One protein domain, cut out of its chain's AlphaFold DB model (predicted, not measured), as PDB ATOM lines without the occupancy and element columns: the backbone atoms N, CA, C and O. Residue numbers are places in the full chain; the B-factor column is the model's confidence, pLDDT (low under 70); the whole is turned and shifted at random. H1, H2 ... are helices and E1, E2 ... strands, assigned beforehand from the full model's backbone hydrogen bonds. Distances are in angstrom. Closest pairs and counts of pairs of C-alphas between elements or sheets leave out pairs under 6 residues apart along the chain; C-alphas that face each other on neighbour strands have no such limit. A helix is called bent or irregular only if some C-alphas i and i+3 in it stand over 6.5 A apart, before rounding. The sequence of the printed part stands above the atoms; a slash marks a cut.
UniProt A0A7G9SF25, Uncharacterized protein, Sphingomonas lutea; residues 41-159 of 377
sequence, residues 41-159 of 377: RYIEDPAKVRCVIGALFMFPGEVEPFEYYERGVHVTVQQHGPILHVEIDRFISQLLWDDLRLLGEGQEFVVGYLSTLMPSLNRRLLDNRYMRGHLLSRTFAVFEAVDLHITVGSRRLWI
ATOM      1  N   ARG A  41     134.881 178.520 163.016       87.38
ATOM      2  CA  ARG A  41     135.080 179.778 163.762       87.38
ATOM      3  C   ARG A  41     136.335 179.786 164.643       87.38
ATOM      4  O   ARG A  41     136.941 180.827 164.847       87.38
ATOM      5  N   TYR A  42     136.741 178.629 165.167       92.50
ATOM      6  CA  TYR A  42     137.940 178.504 166.002       92.50
ATOM      7  C   TYR A  42     139.213 178.367 165.163       92.50
ATOM      8  O   TYR A  42     140.300 178.787 165.567       92.50
ATOM      9  N   ILE A  43     139.099 177.750 163.990       89.88
ATOM     10  CA  ILE A  43     140.220 177.583 163.065       89.88
ATOM     11  C   ILE A  43     140.607 178.938 162.477       89.88
ATOM     12  O   ILE A  43     141.783 179.302 162.535       89.88
ATOM     13  N   GLU A  44     139.614 179.695 162.016       88.62
ATOM     14  CA  GLU A  44     139.775 181.005 161.379       88.62
ATOM     15  C   GLU A  44     140.101 182.134 162.366       88.62
ATOM     16  O   GLU A  44     140.558 183.193 161.947       88.62
ATOM     17  N   ASP A  45     139.940 181.904 163.675       90.94
ATOM     18  CA  ASP A  45     140.283 182.876 164.713       90.94
ATOM     19  C   ASP A  45     141.769 183.288 164.639       90.94
ATOM     20  O   ASP A  45     142.644 182.457 164.926       90.94
ATOM     21  N   PRO A  46     142.096 184.550 164.306       91.62
ATOM     22  CA  PRO A  46     143.480 185.008 164.227       91.62
ATOM     23  C   PRO A  46     144.131 185.135 165.611       91.62
ATOM     24  O   PRO A  46     145.359 185.104 165.718       91.62
ATOM     25  N   ALA A  47     143.338 185.277 166.675       95.06
ATOM     26  CA  ALA A  47     143.840 185.401 168.032       95.06
ATOM     27  C   ALA A  47     144.026 184.012 168.653       95.06
ATOM     28  O   ALA A  47     143.081 183.241 168.809       95.06
ATOM     29  N   LYS A  48     145.259 183.689 169.051       95.50
ATOM     30  CA  LYS A  48     145.568 182.431 169.738       95.50
ATOM     31  C   LYS A  48     146.069 182.690 171.156       95.50
ATOM     32  O   LYS A  48     146.802 183.646 171.399       95.50
ATOM     33  N   VAL A  49     145.715 181.804 172.081       96.62
ATOM     34  CA  VAL A  49     146.196 181.804 173.467       96.62
ATOM     35  C   VAL A  49     147.032 180.569 173.731       96.62
ATOM     36  O   VAL A  49     146.691 179.481 173.272       96.62
ATOM     37  N   ARG A  50     148.120 180.724 174.487       97.12
ATOM     38  CA  ARG A  50     148.882 179.581 174.992       97.12
ATOM     39  C   ARG A  50     148.119 178.933 176.144       97.12
ATOM     40  O   ARG A  50     147.667 179.630 177.054       97.12
ATOM     41  N   CYS A  51     148.010 177.615 176.114       97.25
ATOM     42  CA  CYS A  51     147.345 176.822 177.133       97.25
ATOM     43  C   CYS A  51     148.093 175.513 177.398       97.25
ATOM     44  O   CYS A  51     148.819 175.018 176.536       97.25
ATOM     45  N   VAL A  52     147.825 174.916 178.556       98.06
ATOM     46  CA  VAL A  52     148.199 173.535 178.872       98.06
ATOM     47  C   VAL A  52     146.928 172.708 178.995       98.06
ATOM     48  O   VAL A  52     146.079 173.018 179.831       98.06
ATOM     49  N   ILE A  53     146.784 171.668 178.175       97.81
ATOM     50  CA  ILE A  53     145.739 170.651 178.356       97.81
ATOM     51  C   ILE A  53     146.335 169.543 179.218       97.81
ATOM     52  O   ILE A  53     147.324 168.929 178.824       97.81
ATOM     53  N   GLY A  54     145.751 169.305 180.387       97.50
ATOM     54  CA  GLY A  54     146.199 168.286 181.327       97.50
ATOM     55  C   GLY A  54     145.201 167.138 181.428       97.50
ATOM     56  O   GLY A  54     144.004 167.371 181.586       97.50
ATOM     57  N   ALA A  55     145.694 165.905 181.367       97.38
ATOM     58  CA  ALA A  55     144.908 164.685 181.519       97.38
ATOM     59  C   ALA A  55     145.541 163.757 182.559       97.38
ATOM     60  O   ALA A  55     146.763 163.588 182.580       97.38
ATOM     61  N   LEU A  56     144.715 163.146 183.410       96.38
ATOM     62  CA  LEU A  56     145.166 162.202 184.434       96.38
ATOM     63  C   LEU A  56     144.659 160.793 184.137       96.38
ATOM     64  O   LEU A  56     143.487 160.602 183.817       96.38
ATOM     65  N   PHE A  57     145.523 159.796 184.316       95.69
ATOM     66  CA  PHE A  57     145.188 158.384 184.138       95.69
ATOM     67  C   PHE A  57     145.622 157.561 185.349       95.69
ATOM     68  O   PHE A  57     146.714 157.751 185.884       95.69
ATOM     69  N   MET A  58     144.802 156.588 185.747       94.31
ATOM     70  CA  MET A  58     145.182 155.619 186.778       94.31
ATOM     71  C   MET A  58     146.163 154.588 186.206       94.31
ATOM     72  O   MET A  58     145.777 153.693 185.440       94.31
ATOM     73  N   PHE A  59     147.426 154.697 186.612       92.31
ATOM     74  CA  PHE A  59     148.550 153.931 186.090       92.31
ATOM     75  C   PHE A  59     149.361 153.301 187.240       92.31
ATOM     76  O   PHE A  59     150.129 153.992 187.908       92.31
ATOM     77  N   PRO A  60     149.215 151.986 187.490       88.94
ATOM     78  CA  PRO A  60     149.902 151.317 188.597       88.94
ATOM     79  C   PRO A  60     151.350 150.894 188.287       88.94
ATOM     80  O   PRO A  60     152.090 150.577 189.212       88.94
ATOM     81  N   GLY A  61     151.756 150.824 187.014       87.06
ATOM     82  CA  GLY A  61     153.142 150.516 186.640       87.06
ATOM     83  C   GLY A  61     154.064 151.725 186.795       87.06
ATOM     84  O   GLY A  61     153.607 152.855 186.744       87.06
ATOM     85  N   GLU A  62     155.362 151.518 186.958       87.69
ATOM     86  CA  GLU A  62     156.303 152.639 187.010       87.69
ATOM     87  C   GLU A  62     156.606 153.170 185.600       87.69
ATOM     88  O   GLU A  62     156.869 152.407 184.664       87.69
ATOM     89  N   VAL A  63     156.556 154.491 185.450       88.56
ATOM     90  CA  VAL A  63     156.868 155.225 184.226       88.56
ATOM     91  C   VAL A  63     157.845 156.330 184.586       88.56
ATOM     92  O   VAL A  63     157.503 157.259 185.317       88.56
ATOM     93  N   GLU A  64     159.065 156.251 184.054       88.56
ATOM     94  CA  GLU A  64     159.966 157.398 184.157       88.56
ATOM     95  C   GLU A  64     159.394 158.570 183.357       88.56
ATOM     96  O   GLU A  64     158.858 158.351 182.265       88.56
ATOM     97  N   PRO A  65     159.539 159.807 183.859       93.44
ATOM     98  CA  PRO A  65     159.140 160.994 183.128       93.44
ATOM     99  C   PRO A  65     159.729 161.029 181.718       93.44
ATOM    100  O   PRO A  65     160.912 160.749 181.517       93.44
ATOM    101  N   PHE A  66     158.913 161.413 180.745       94.12
ATOM    102  CA  PHE A  66     159.373 161.623 179.380       94.12
ATOM    103  C   PHE A  66     158.630 162.774 178.721       94.12
ATOM    104  O   PHE A  66     157.488 163.086 179.054       94.12
ATOM    105  N   GLU A  67     159.276 163.372 177.731       95.81
ATOM    106  CA  GLU A  67     158.693 164.414 176.901       95.81
ATOM    107  C   GLU A  67     158.918 164.118 175.422       95.81
ATOM    108  O   GLU A  67     159.831 163.379 175.035       95.81
ATOM    109  N   TYR A  68     158.050 164.662 174.578       94.94
ATOM    110  CA  TYR A  68     158.201 164.568 173.137       94.94
ATOM    111  C   TYR A  68     157.487 165.702 172.416       94.94
ATOM    112  O   TYR A  68     156.596 166.354 172.954       94.94
ATOM    113  N   TYR A  69     157.877 165.897 171.159       93.56
ATOM    114  CA  TYR A  69     157.185 166.785 170.242       93.56
ATOM    115  C   TYR A  69     156.446 165.964 169.197       93.56
ATOM    116  O   TYR A  69     157.030 165.093 168.550       93.56
ATOM    117  N   GLU A  70     155.172 166.269 168.994       87.75
ATOM    118  CA  GLU A  70     154.382 165.710 167.906       87.75
ATOM    119  C   GLU A  70     153.668 166.837 167.171       87.75
ATOM    120  O   GLU A  70     152.880 167.578 167.747       87.75
ATOM    121  N   ARG A  71     153.977 166.990 165.876       84.19
ATOM    122  CA  ARG A  71     153.396 168.037 165.015       84.19
ATOM    123  C   ARG A  71     153.548 169.456 165.593       84.19
ATOM    124  O   ARG A  71     152.663 170.286 165.435       84.19
ATOM    125  N   GLY A  72     154.676 169.724 166.253       85.12
ATOM    126  CA  GLY A  72     154.971 171.020 166.878       85.12
ATOM    127  C   GLY A  72     154.328 171.235 168.252       85.12
ATOM    128  O   GLY A  72     154.550 172.280 168.851       85.12
ATOM    129  N   VAL A  73     153.582 170.255 168.767       91.94
ATOM    130  CA  VAL A  73     153.003 170.275 170.115       91.94
ATOM    131  C   VAL A  73     153.955 169.579 171.083       91.94
ATOM    132  O   VAL A  73     154.422 168.478 170.788       91.94
ATOM    133  N   HIS A  74     154.244 170.215 172.220       96.38
ATOM    134  CA  HIS A  74     155.070 169.638 173.284       96.38
ATOM    135  C   HIS A  74     154.184 168.862 174.254       96.38
ATOM    136  O   HIS A  74     153.185 169.385 174.747       96.38
ATOM    137  N   VAL A  75     154.544 167.608 174.501       97.44
ATOM    138  CA  VAL A  75     153.837 166.720 175.421       97.44
ATOM    139  C   VAL A  75     154.800 166.283 176.508       97.44
ATOM    140  O   VAL A  75     155.860 165.731 176.210       97.44
ATOM    141  N   THR A  76     154.406 166.494 177.757       97.75
ATOM    142  CA  THR A  76     155.146 166.075 178.948       97.75
ATOM    143  C   THR A  76     154.343 165.016 179.687       97.75
ATOM    144  O   THR A  76     153.134 165.148 179.864       97.75
ATOM    145  N   VAL A  77     155.012 163.950 180.114       96.81
ATOM    146  CA  VAL A  77     154.403 162.847 180.853       96.81
ATOM    147  C   VAL A  77     155.197 162.612 182.124       96.81
ATOM    148  O   VAL A  77     156.407 162.398 182.079       96.81
ATOM    149  N   GLN A  78     154.513 162.658 183.262       96.25
ATOM    150  CA  GLN A  78     155.098 162.455 184.585       96.25
ATOM    151  C   GLN A  78     154.187 161.560 185.415       96.25
ATOM    152  O   GLN A  78     152.988 161.473 185.162       96.25
ATOM    153  N   GLN A  79     154.740 160.885 186.416       94.56
ATOM    154  CA  GLN A  79     153.964 160.031 187.305       94.56
ATOM    155  C   GLN A  79     154.093 160.495 188.755       94.56
ATOM    156  O   GLN A  79     155.193 160.737 189.252       94.56
ATOM    157  N   HIS A  80     152.957 160.571 189.447       94.19
ATOM    158  CA  HIS A  80     152.869 160.872 190.871       94.19
ATOM    159  C   HIS A  80     152.061 159.774 191.570       94.19
ATOM    160  O   HIS A  80     150.831 159.738 191.516       94.19
ATOM    161  N   GLY A  81     152.763 158.836 192.213       91.75
ATOM    162  CA  GLY A  81     152.130 157.645 192.781       91.75
ATOM    163  C   GLY A  81     151.414 156.826 191.692       91.75
ATOM    164  O   GLY A  81     152.022 156.545 190.662       91.75
ATOM    165  N   PRO A  82     150.134 156.445 191.869       92.38
ATOM    166  CA  PRO A  82     149.392 155.667 190.877       92.38
ATOM    167  C   PRO A  82     148.773 156.523 189.757       92.38
ATOM    168  O   PRO A  82     147.927 156.020 189.016       92.38
ATOM    169  N   ILE A  83     149.117 157.810 189.659       95.31
ATOM    170  CA  ILE A  83     148.530 158.740 188.691       95.31
ATOM    171  C   ILE A  83     149.583 159.123 187.657       95.31
ATOM    172  O   ILE A  83     150.643 159.650 187.998       95.31
ATOM    173  N   LEU A  84     149.273 158.877 186.387       96.12
ATOM    174  CA  LEU A  84     150.027 159.380 185.247       96.12
ATOM    175  C   LEU A  84     149.438 160.724 184.822       96.12
ATOM    176  O   LEU A  84     148.258 160.811 184.485       96.12
ATOM    177  N   HIS A  85     150.270 161.754 184.841       97.31
ATOM    178  CA  HIS A  85     149.964 163.108 184.413       97.31
ATOM    179  C   HIS A  85     150.481 163.306 182.992       97.31
ATOM    180  O   HIS A  85     151.665 163.101 182.724       97.31
ATOM    181  N   VAL A  86     149.593 163.707 182.088       97.69
ATOM    182  CA  VAL A  86     149.919 164.068 180.708       97.69
ATOM    183  C   VAL A  86     149.591 165.539 180.524       97.69
ATOM    184  O   VAL A  86     148.450 165.941 180.733       97.69
ATOM    185  N   GLU A  87     150.572 166.332 180.119       97.94
ATOM    186  CA  GLU A  87     150.429 167.761 179.860       97.94
ATOM    187  C   GLU A  87     150.785 168.069 178.409       97.94
ATOM    188  O   GLU A  87     151.799 167.603 177.890       97.94
ATOM    189  N   ILE A  88     149.935 168.850 177.748       97.62
ATOM    190  CA  ILE A  88     150.055 169.211 176.337       97.62
ATOM    191  C   ILE A  88     150.131 170.736 176.250       97.62
ATOM    192  O   ILE A  88     149.115 171.414 176.425       97.62
ATOM    193  N   ASP A  89     151.317 171.274 175.970       97.25
ATOM    194  CA  ASP A  89     151.529 172.712 175.772       97.25
ATOM    195  C   ASP A  89     151.268 173.078 174.311       97.25
ATOM    196  O   ASP A  89     151.899 172.551 173.384       97.25
ATOM    197  N   ARG A  90     150.291 173.963 174.099       95.81
ATOM    198  CA  ARG A  90     149.870 174.372 172.762       95.81
ATOM    199  C   ARG A  90     149.213 175.741 172.742       95.81
ATOM    200  O   ARG A  90     148.805 176.290 173.762       95.81
ATOM    201  N   PHE A  91     149.036 176.251 171.530       95.50
ATOM    202  CA  PHE A  91     148.152 177.376 171.268       95.50
ATOM    203  C   PHE A  91     146.762 176.878 170.853       95.50
ATOM    204  O   PHE A  91     146.642 175.913 170.094       95.50
ATOM    205  N   ILE A  92     145.718 177.544 171.342       96.12
ATOM    206  CA  ILE A  92     144.326 177.349 170.912       96.12
ATOM    207  C   ILE A  92     143.696 178.689 170.535       96.12
ATOM    208  O   ILE A  92     144.234 179.747 170.851       96.12
ATOM    209  N   SER A  93     142.552 178.649 169.859       96.69
ATOM    210  CA  SER A  93     141.740 179.837 169.574       96.69
ATOM    211  C   SER A  93     141.333 180.574 170.854       96.69
ATOM    212  O   SER A  93     140.906 179.952 171.830       96.69
ATOM    213  N   GLN A  94     141.441 181.904 170.838       95.50
ATOM    214  CA  GLN A  94     140.903 182.768 171.889       95.50
ATOM    215  C   GLN A  94     139.381 182.617 171.989       95.50
ATOM    216  O   GLN A  94     138.857 182.599 173.101       95.50
ATOM    217  N   LEU A  95     138.680 182.469 170.859       94.94
ATOM    218  CA  LEU A  95     137.239 182.198 170.832       94.94
ATOM    219  C   LEU A  95     136.899 180.855 171.488       94.94
ATOM    220  O   LEU A  95     135.987 180.805 172.303       94.94
ATOM    221  N   LEU A  96     137.666 179.790 171.216       95.81
ATOM    222  CA  LEU A  96     137.470 178.498 171.888       95.81
ATOM    223  C   LEU A  96     137.652 178.630 173.404       95.81
ATOM    224  O   LEU A  96     136.855 178.109 174.177       95.81
ATOM    225  N   TRP A  97     138.685 179.350 173.844       96.56
ATOM    226  CA  TRP A  97     138.889 179.623 175.265       96.56
ATOM    227  C   TRP A  97     137.744 180.444 175.881       96.56
ATOM    228  O   TRP A  97     137.311 180.166 177.002       96.56
ATOM    229  N   ASP A  98     137.244 181.448 175.158       93.62
ATOM    230  CA  ASP A  98     136.110 182.267 175.581       93.62
ATOM    231  C   ASP A  98     134.818 181.440 175.695       93.62
ATOM    232  O   ASP A  98     134.107 181.568 176.692       93.62
ATOM    233  N   ASP A  99     134.552 180.545 174.748       94.00
ATOM    234  CA  ASP A  99     133.375 179.674 174.766       94.00
ATOM    235  C   ASP A  99     133.457 178.626 175.881       94.00
ATOM    236  O   ASP A  99     132.497 178.447 176.634       94.00
ATOM    237  N   LEU A 100     134.628 178.016 176.090       94.31
ATOM    238  CA  LEU A 100     134.850 177.084 177.198       94.31
ATOM    239  C   LEU A 100     134.589 177.750 178.554       94.31
ATOM    240  O   LEU A 100     133.924 177.174 179.414       94.31
ATOM    241  N   ARG A 101     135.101 178.972 178.760       93.25
ATOM    242  CA  ARG A 101     135.029 179.655 180.062       93.25
ATOM    243  C   ARG A 101     133.687 180.330 180.338       93.25
ATOM    244  O   ARG A 101     133.344 180.497 181.504       93.25
ATOM    245  N   LEU A 102     132.988 180.805 179.303       90.31
ATOM    246  CA  LEU A 102     131.745 181.573 179.451       90.31
ATOM    247  C   LEU A 102     130.494 180.724 179.235       90.31
ATOM    248  O   LEU A 102     129.476 180.996 179.867       90.31
ATOM    249  N   LEU A 103     130.564 179.733 178.345       87.88
ATOM    250  CA  LEU A 103     129.413 178.945 177.899       87.88
ATOM    251  C   LEU A 103     129.539 177.457 178.232       87.88
ATOM    252  O   LEU A 103     128.532 176.755 178.256       87.88
ATOM    253  N   GLY A 104     130.756 176.967 178.483       86.38
ATOM    254  CA  GLY A 104     131.017 175.534 178.607       86.38
ATOM    255  C   GLY A 104     130.897 174.783 177.274       86.38
ATOM    256  O   GLY A 104     130.780 173.559 177.286       86.38
ATOM    257  N   GLU A 105     130.924 175.489 176.141       88.62
ATOM    258  CA  GLU A 105     130.862 174.924 174.785       88.62
ATOM    259  C   GLU A 105     132.279 174.637 174.241       88.62
ATOM    260  O   GLU A 105     133.246 175.287 174.638       88.62
ATOM    261  N   GLY A 106     132.421 173.669 173.324       88.38
ATOM    262  CA  GLY A 106     133.691 173.368 172.642       88.38
ATOM    263  C   GLY A 106     134.640 172.418 173.386       88.38
ATOM    264  O   GLY A 106     135.808 172.275 173.018       88.38
ATOM    265  N   GLN A 107     134.155 171.751 174.431       91.75
ATOM    266  CA  GLN A 107     134.906 170.765 175.217       91.75
ATOM    267  C   GLN A 107     135.414 169.593 174.363       91.75
ATOM    268  O   GLN A 107     136.517 169.086 174.569       91.75
ATOM    269  N   GLU A 108     134.638 169.206 173.359       88.81
ATOM    270  CA  GLU A 108     134.934 168.143 172.408       88.81
ATOM    271  C   GLU A 108     136.216 168.400 171.596       88.81
ATOM    272  O   GLU A 108     136.945 167.457 171.287       88.81
ATOM    273  N   PHE A 109     136.571 169.665 171.332       92.62
ATOM    274  CA  PHE A 109     137.817 170.010 170.635       92.62
ATOM    275  C   PHE A 109     139.048 169.802 171.525       92.62
ATOM    276  O   PHE A 109     140.095 169.361 171.048       92.62
ATOM    277  N   VAL A 110     138.920 170.051 172.835       93.75
ATOM    278  CA  VAL A 110     139.979 169.769 173.823       93.75
ATOM    279  C   VAL A 110     140.257 168.266 173.880       93.75
ATOM    280  O   VAL A 110     141.413 167.841 173.849       93.75
ATOM    281  N   VAL A 111     139.195 167.458 173.889       91.50
ATOM    282  CA  VAL A 111     139.287 165.995 173.810       91.50
ATOM    283  C   VAL A 111     139.913 165.556 172.486       91.50
ATOM    284  O   VAL A 111     140.785 164.688 172.490       91.50
ATOM    285  N   GLY A 112     139.522 166.166 171.363       90.81
ATOM    286  CA  GLY A 112     140.083 165.880 170.041       90.81
ATOM    287  C   GLY A 112     141.601 166.068 169.990       90.81
ATOM    288  O   GLY A 112     142.320 165.203 169.484       90.81
ATOM    289  N   TYR A 113     142.111 167.143 170.598       93.19
ATOM    290  CA  TYR A 113     143.551 167.380 170.722       93.19
ATOM    291  C   TYR A 113     144.277 166.288 171.515       93.19
ATOM    292  O   TYR A 113     145.336 165.829 171.083       93.19
ATOM    293  N   LEU A 114     143.711 165.846 172.643       92.75
ATOM    294  CA  LEU A 114     144.263 164.732 173.415       92.75
ATOM    295  C   LEU A 114     144.211 163.424 172.611       92.75
ATOM    296  O   LEU A 114     145.221 162.729 172.503       92.75
ATOM    297  N   SER A 115     143.067 163.106 171.996       89.94
ATOM    298  CA  SER A 115     142.858 161.872 171.228       89.94
ATOM    299  C   SER A 115     143.861 161.711 170.084       89.94
ATOM    300  O   SER A 115     144.361 160.609 169.858       89.94
ATOM    301  N   THR A 116     144.223 162.795 169.389       89.50
ATOM    302  CA  THR A 116     145.238 162.737 168.327       89.50
ATOM    303  C   THR A 116     146.619 162.307 168.839       89.50
ATOM    304  O   THR A 116     147.363 161.684 168.081       89.50
ATOM    305  N   LEU A 117     146.957 162.607 170.096       91.88
ATOM    306  CA  LEU A 117     148.262 162.316 170.706       91.88
ATOM    307  C   LEU A 117     148.307 160.956 171.416       91.88
ATOM    308  O   LEU A 117     149.390 160.386 171.587       91.88
ATOM    309  N   MET A 118     147.145 160.407 171.790       91.81
ATOM    310  CA  MET A 118     147.024 159.120 172.483       91.81
ATOM    311  C   MET A 118     147.769 157.958 171.801       91.81
ATOM    312  O   MET A 118     148.406 157.189 172.521       91.81
ATOM    313  N   PRO A 119     147.780 157.799 170.461       90.50
ATOM    314  CA  PRO A 119     148.525 156.711 169.829       90.50
ATOM    315  C   PRO A 119     150.033 156.757 170.102       90.50
ATOM    316  O   PRO A 119     150.644 155.732 170.406       90.50
ATOM    317  N   SER A 120     150.646 157.938 170.017       91.81
ATOM    318  CA  SER A 120     152.079 158.115 170.272       91.81
ATOM    319  C   SER A 120     152.404 158.004 171.760       91.81
ATOM    320  O   SER A 120     153.412 157.393 172.120       91.81
ATOM    321  N   LEU A 121     151.525 158.524 172.623       93.00
ATOM    322  CA  LEU A 121     151.609 158.339 174.071       93.00
ATOM    323  C   LEU A 121     151.590 156.847 174.432       93.00
ATOM    324  O   LEU A 121     152.522 156.345 175.059       93.00
ATOM    325  N   ASN A 122     150.575 156.113 173.972       92.88
ATOM    326  CA  ASN A 122     150.422 154.683 174.234       92.88
ATOM    327  C   ASN A 122     151.582 153.866 173.680       92.88
ATOM    328  O   ASN A 122     152.009 152.904 174.319       92.88
ATOM    329  N   ARG A 123     152.141 154.258 172.530       89.56
ATOM    330  CA  ARG A 123     153.329 153.597 171.993       89.56
ATOM    331  C   ARG A 123     154.513 153.707 172.950       89.56
ATOM    332  O   ARG A 123     155.151 152.696 173.226       89.56
ATOM    333  N   ARG A 124     154.759 154.892 173.509       89.88
ATOM    334  CA  ARG A 124     155.833 155.113 174.490       89.88
ATOM    335  C   ARG A 124     155.587 154.353 175.795       89.88
ATOM    336  O   ARG A 124     156.517 153.766 176.341       89.88
ATOM    337  N   LEU A 125     154.335 154.283 176.254       89.81
ATOM    338  CA  LEU A 125     153.954 153.471 177.418       89.81
ATOM    339  C   LEU A 125     154.173 151.966 177.176       89.81
ATOM    340  O   LEU A 125     154.638 151.251 178.067       89.81
ATOM    341  N   LEU A 126     153.897 151.477 175.965       87.19
ATOM    342  CA  LEU A 126     154.201 150.099 175.570       87.19
ATOM    343  C   LEU A 126     155.702 149.850 175.445       87.19
ATOM    344  O   LEU A 126     156.179 148.805 175.879       87.19
ATOM    345  N   ASP A 127     156.461 150.787 174.885       85.00
ATOM    346  CA  ASP A 127     157.913 150.650 174.803       85.00
ATOM    347  C   ASP A 127     158.518 150.569 176.217       85.00
ATOM    348  O   ASP A 127     159.383 149.730 176.455       85.00
ATOM    349  N   ASN A 128     157.980 151.305 177.200       80.50
ATOM    350  CA  ASN A 128     158.354 151.141 178.609       80.50
ATOM    351  C   ASN A 128     158.101 149.702 179.118       80.50
ATOM    352  O   ASN A 128     158.972 149.094 179.744       80.50
ATOM    353  N   ARG A 129     156.948 149.098 178.786       84.75
ATOM    354  CA  ARG A 129     156.654 147.686 179.110       84.75
ATOM    355  C   ARG A 129     157.698 146.733 178.532       84.75
ATOM    356  O   ARG A 129     158.208 145.877 179.252       84.75
ATOM    357  N   TYR A 130     157.976 146.840 177.235       82.50
ATOM    358  CA  TYR A 130     158.811 145.867 176.525       82.50
ATOM    359  C   TYR A 130     160.307 146.070 176.756       82.50
ATOM    360  O   TYR A 130     161.046 145.090 176.774       82.50
ATOM    361  N   MET A 131     160.752 147.310 176.959       80.56
ATOM    362  CA  MET A 131     162.170 147.622 177.148       80.56
ATOM    363  C   MET A 131     162.618 147.470 178.600       80.56
ATOM    364  O   MET A 131     163.777 147.142 178.837       80.56
ATOM    365  N   ARG A 132     161.722 147.684 179.571       79.06
ATOM    366  CA  ARG A 132     162.062 147.622 181.005       79.06
ATOM    367  C   ARG A 132     161.418 146.463 181.760       79.06
ATOM    368  O   ARG A 132     161.737 146.239 182.920       79.06
ATOM    369  N   GLY A 133     160.524 145.707 181.122       76.94
ATOM    370  CA  GLY A 133     159.869 144.556 181.747       76.94
ATOM    371  C   GLY A 133     158.791 144.923 182.771       76.94
ATOM    372  O   GLY A 133     158.445 144.098 183.616       76.94
ATOM    373  N   HIS A 134     158.227 146.136 182.713       82.75
ATOM    374  CA  HIS A 134     157.157 146.550 183.625       82.75
ATOM    375  C   HIS A 134     155.827 145.879 183.263       82.75
ATOM    376  O   HIS A 134     155.085 146.342 182.399       82.75
ATOM    377  N   LEU A 135     155.499 144.790 183.961       82.25
ATOM    378  CA  LEU A 135     154.299 143.973 183.722       82.25
ATOM    379  C   LEU A 135     152.978 144.753 183.802       82.25
ATOM    380  O   LEU A 135     152.020 144.396 183.119       82.25
ATOM    381  N   LEU A 136     152.934 145.793 184.635       85.69
ATOM    382  CA  LEU A 136     151.743 146.610 184.884       85.69
ATOM    383  C   LEU A 136     151.594 147.788 183.909       85.69
ATOM    384  O   LEU A 136     150.596 148.506 183.976       85.69
ATOM    385  N   SER A 137     152.559 147.991 183.009       86.00
ATOM    386  CA  SER A 137     152.468 149.031 181.988       86.00
ATOM    387  C   SER A 137     151.422 148.658 180.939       86.00
ATOM    388  O   SER A 137     151.469 147.579 180.341       86.00
ATOM    389  N   ARG A 138     150.471 149.565 180.714       87.44
ATOM    390  CA  ARG A 138     149.331 149.379 179.809       87.44
ATOM    391  C   ARG A 138     149.070 150.629 178.973       87.44
ATOM    392  O   ARG A 138     149.586 151.701 179.274       87.44
ATOM    393  N   THR A 139     148.273 150.464 177.929       90.62
ATOM    394  CA  THR A 139     147.719 151.556 177.126       90.62
ATOM    395  C   THR A 139     146.383 152.020 177.699       90.62
ATOM    396  O   THR A 139     145.774 151.328 178.522       90.62
ATOM    397  N   PHE A 140     145.928 153.186 177.244       90.38
ATOM    398  CA  PHE A 140     144.649 153.765 177.640       90.38
ATOM    399  C   PHE A 140     143.884 154.214 176.419       90.38
ATOM    400  O   PHE A 140     144.452 154.771 175.481       90.38
ATOM    401  N   ALA A 141     142.576 154.040 176.456       89.00
ATOM    402  CA  ALA A 141     141.731 154.861 175.620       89.00
ATOM    403  C   ALA A 141     141.550 156.247 176.250       89.00
ATOM    404  O   ALA A 141     141.662 156.417 177.464       89.00
ATOM    405  N   VAL A 142     141.200 157.240 175.433       88.69
ATOM    406  CA  VAL A 142     140.948 158.612 175.912       88.69
ATOM    407  C   VAL A 142     139.866 158.667 177.008       88.69
ATOM    408  O   VAL A 142     139.954 159.475 177.928       88.69
ATOM    409  N   PHE A 143     138.882 157.758 176.977       86.38
ATOM    410  CA  PHE A 143     137.809 157.660 177.979       86.38
ATOM    411  C   PHE A 143     138.269 157.153 179.351       86.38
ATOM    412  O   PHE A 143     137.514 157.234 180.313       86.38
ATOM    413  N   GLU A 144     139.489 156.621 179.453       90.12
ATOM    414  CA  GLU A 144     140.072 156.195 180.728       90.12
ATOM    415  C   GLU A 144     140.767 157.350 181.467       90.12
ATOM    416  O   GLU A 144     141.280 157.140 182.568       90.12
ATOM    417  N   ALA A 145     140.793 158.558 180.884       92.62
ATOM    418  CA  ALA A 145     141.221 159.751 181.599       92.62
ATOM    419  C   ALA A 145     140.222 160.037 182.727       92.62
ATOM    420  O   ALA A 145     139.045 160.295 182.472       92.62
ATOM    421  N   VAL A 146     140.694 159.977 183.972       92.56
ATOM    422  CA  VAL A 146     139.867 160.242 185.163       92.56
ATOM    423  C   VAL A 146     139.596 161.726 185.353       92.56
ATOM    424  O   VAL A 146     138.696 162.107 186.091       92.56
ATOM    425  N   ASP A 147     140.416 162.545 184.710       94.38
ATOM    426  CA  ASP A 147     140.397 163.980 184.835       94.38
ATOM    427  C   ASP A 147     140.976 164.602 183.556       94.38
ATOM    428  O   ASP A 147     142.007 164.150 183.049       94.38
ATOM    429  N   LEU A 148     140.297 165.627 183.042       95.50
ATOM    430  CA  LEU A 148     140.711 166.429 181.903       95.50
ATOM    431  C   LEU A 148     140.477 167.907 182.218       95.50
ATOM    432  O   LEU A 148     139.389 168.318 182.620       95.50
ATOM    433  N   HIS A 149     141.495 168.730 182.003       96.50
ATOM    434  CA  HIS A 149     141.414 170.165 182.239       96.50
ATOM    435  C   HIS A 149     142.246 170.952 181.238       96.50
ATOM    436  O   HIS A 149     143.151 170.433 180.590       96.50
ATOM    437  N   ILE A 150     141.952 172.241 181.156       97.69
ATOM    438  CA  ILE A 150     142.718 173.208 180.386       97.69
ATOM    439  C   ILE A 150     143.122 174.376 181.284       97.69
ATOM    440  O   ILE A 150     142.316 174.894 182.059       97.69
ATOM    441  N   THR A 151     144.379 174.791 181.177       97.81
ATOM    442  CA  THR A 151     144.962 175.880 181.962       97.81
ATOM    443  C   THR A 151     145.463 176.986 181.038       97.81
ATOM    444  O   THR A 151     146.247 176.725 180.129       97.81
ATOM    445  N   VAL A 152     145.035 178.227 181.278       96.88
ATOM    446  CA  VAL A 152     145.492 179.439 180.576       96.88
ATOM    447  C   VAL A 152     145.908 180.476 181.616       96.88
ATOM    448  O   VAL A 152     145.083 180.973 182.390       96.88
ATOM    449  N   GLY A 153     147.201 180.808 181.658       93.62
ATOM    450  CA  GLY A 153     147.765 181.648 182.718       93.62
ATOM    451  C   GLY A 153     147.547 181.012 184.096       93.62
ATOM    452  O   GLY A 153     147.963 179.884 184.329       93.62
ATOM    453  N   SER A 154     146.872 181.722 185.002       92.44
ATOM    454  CA  SER A 154     146.521 181.220 186.340       92.44
ATOM    455  C   SER A 154     145.148 180.541 186.423       92.44
ATOM    456  O   SER A 154     144.746 180.102 187.500       92.44
ATOM    457  N   ARG A 155     144.393 180.479 185.319       94.75
ATOM    458  CA  ARG A 155     143.029 179.935 185.305       94.75
ATOM    459  C   ARG A 155     143.029 178.499 184.809       94.75
ATOM    460  O   ARG A 155     143.551 178.233 183.733       94.75
ATOM    461  N   ARG A 156     142.373 177.615 185.559       96.12
ATOM    462  CA  ARG A 156     142.153 176.205 185.215       96.12
ATOM    463  C   ARG A 156     140.658 175.939 185.075       96.12
ATOM    464  O   ARG A 156     139.893 176.329 185.954       96.12
ATOM    465  N   LEU A 157     140.261 175.282 183.991       96.44
ATOM    466  CA  LEU A 157     138.893 174.827 183.748       96.44
ATOM    467  C   LEU A 157     138.869 173.312 183.604       96.44
ATOM    468  O   LEU A 157     139.681 172.746 182.875       96.44
ATOM    469  N   TRP A 158     137.921 172.679 184.282       95.06
ATOM    470  CA  TRP A 158     137.655 171.253 184.155       95.06
ATOM    471  C   TRP A 158     136.774 170.989 182.938       95.06
ATOM    472  O   TRP A 158     135.798 171.705 182.702       95.06
ATOM    473  N   ILE A 159     137.119 169.956 182.180       93.31
ATOM    474  CA  ILE A 159     136.318 169.449 181.074       93.31
ATOM    475  C   ILE A 159     135.414 168.346 181.630       93.31
ATOM    476  O   ILE A 159     135.870 167.480 182.375       93.31
TER     477      ILE A 159
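Overview. This is residues 41 to 159 of the 377 residues of an uncharacterized protein of Sphingomonas lutea (UniProt A0A7G9SF25). One twisted sheet of six strands has a long bent helix, H2, over one face, and no named helix covers its other face. The short helix H1 sits at one end of the sheet, by the first residues of E1 and the last of E4, and H2b reaches toward the opposite end, from which residues 133 to 144 come back to E5. The printed part has 119 residues, with the order E1 E2 E3 E4 H1 H2 E5 E6 along the chain; the sheet's order is E2 E3 E4 E1 E5 E6, antiparallel throughout, and the class is mixed, helices and strands. The whole is compact, with a radius of gyration of the C-alphas of 15.0 A, yet elongated in outline, spanning 46 by 25 by 23 A.

Along the chain. E1, residues 48 to 58, begins at C-alpha 48 at (145.568, 182.431, 169.738) and is 31.8 A long from first to last C-alpha. E2 is residues 66 to 70, and E3, residues 73 to 80, is 22.8 A long. E4, residues 83 to 93, is 29.3 A long and bends by 60 degrees at residue 90. H1, residues 94 to 102, is 11.9 A long. H2, residues 107 to 132, was assigned as one helix by its hydrogen bonds but is bent: C-alphas 116 and 119 are 7.0 A apart. Its arms are H2a, residues 107 to 116, 14.8 A long, and H2b, residues 119 to 132, 19.8 A long, which ends at C-alpha 132 at (162.062, 147.622, 181.005). E5, residues 145 to 152, is 20.2 A long. E6, residues 155 to 158, ends at C-alpha 158 at (137.655, 171.253, 184.155).

Arrangement. E2 and E6 are the edge strands of the sheet. E2, E3 and E4 form a meander, each strand the antiparallel neighbour of the one before; with E1, the antiparallel neighbour of E4, they make a Greek key. In the hairpin E2 and E3, N 68 and O 75 are within hydrogen-bond range at 2.9 A; in the hairpin E3 and E4, N 78 and O 85 are at 2.9 A. Between E4 and E1, N 53 and O 88 are at 2.9 A, and between E1 and E5, N 54 and O 149 are at 2.8 A. In the hairpin E5 and E6, N 157 and O 150 are at 2.8 A. E4, the helices H1 and H2, and E5 form a split strand-helix-strand unit, its two strands running the same way with E1 between them; its crossover is right-handed. H1, H2a and H2b on one face of the sheet make two layers. H2a is on the sheet at a height of 8.7 A, over E4, and runs across the strands at 67 degrees to E4 on the local plane. Its closest C-alphas to E1 are those of Val 110 and Ile 53, 7.4 A apart. H2b, at a height of 11.9 A, is over E2 and E3 and only just slantwise to the strands, at 31 degrees to E2 on the local plane. H2a and H2b stand at a steep tilt of 45 degrees. H1 is on the sheet at a height of 6.0 A, only just over none of the strands, with 2 of its C-alphas falling on E4. H1 and H2a are close but not clearly touching, with the C-alphas of Leu 100 and Gln 107 6.6 A apart. H1 and H2b are apart. In H1, H2a and H2b every O i to N i+4 pair is within hydrogen-bond range.

Size, cuts and confidence. The C-alphas of Pro 46 and Gly 133, the two farthest apart, are 47.0 A from each other. The printed part has no cut. The link from H2 to E5, 12 residues, is long, and the link from E1 to E2, 7 residues, is short. The mean pLDDT of the printed part is 92.0, and no printed residue is under 70.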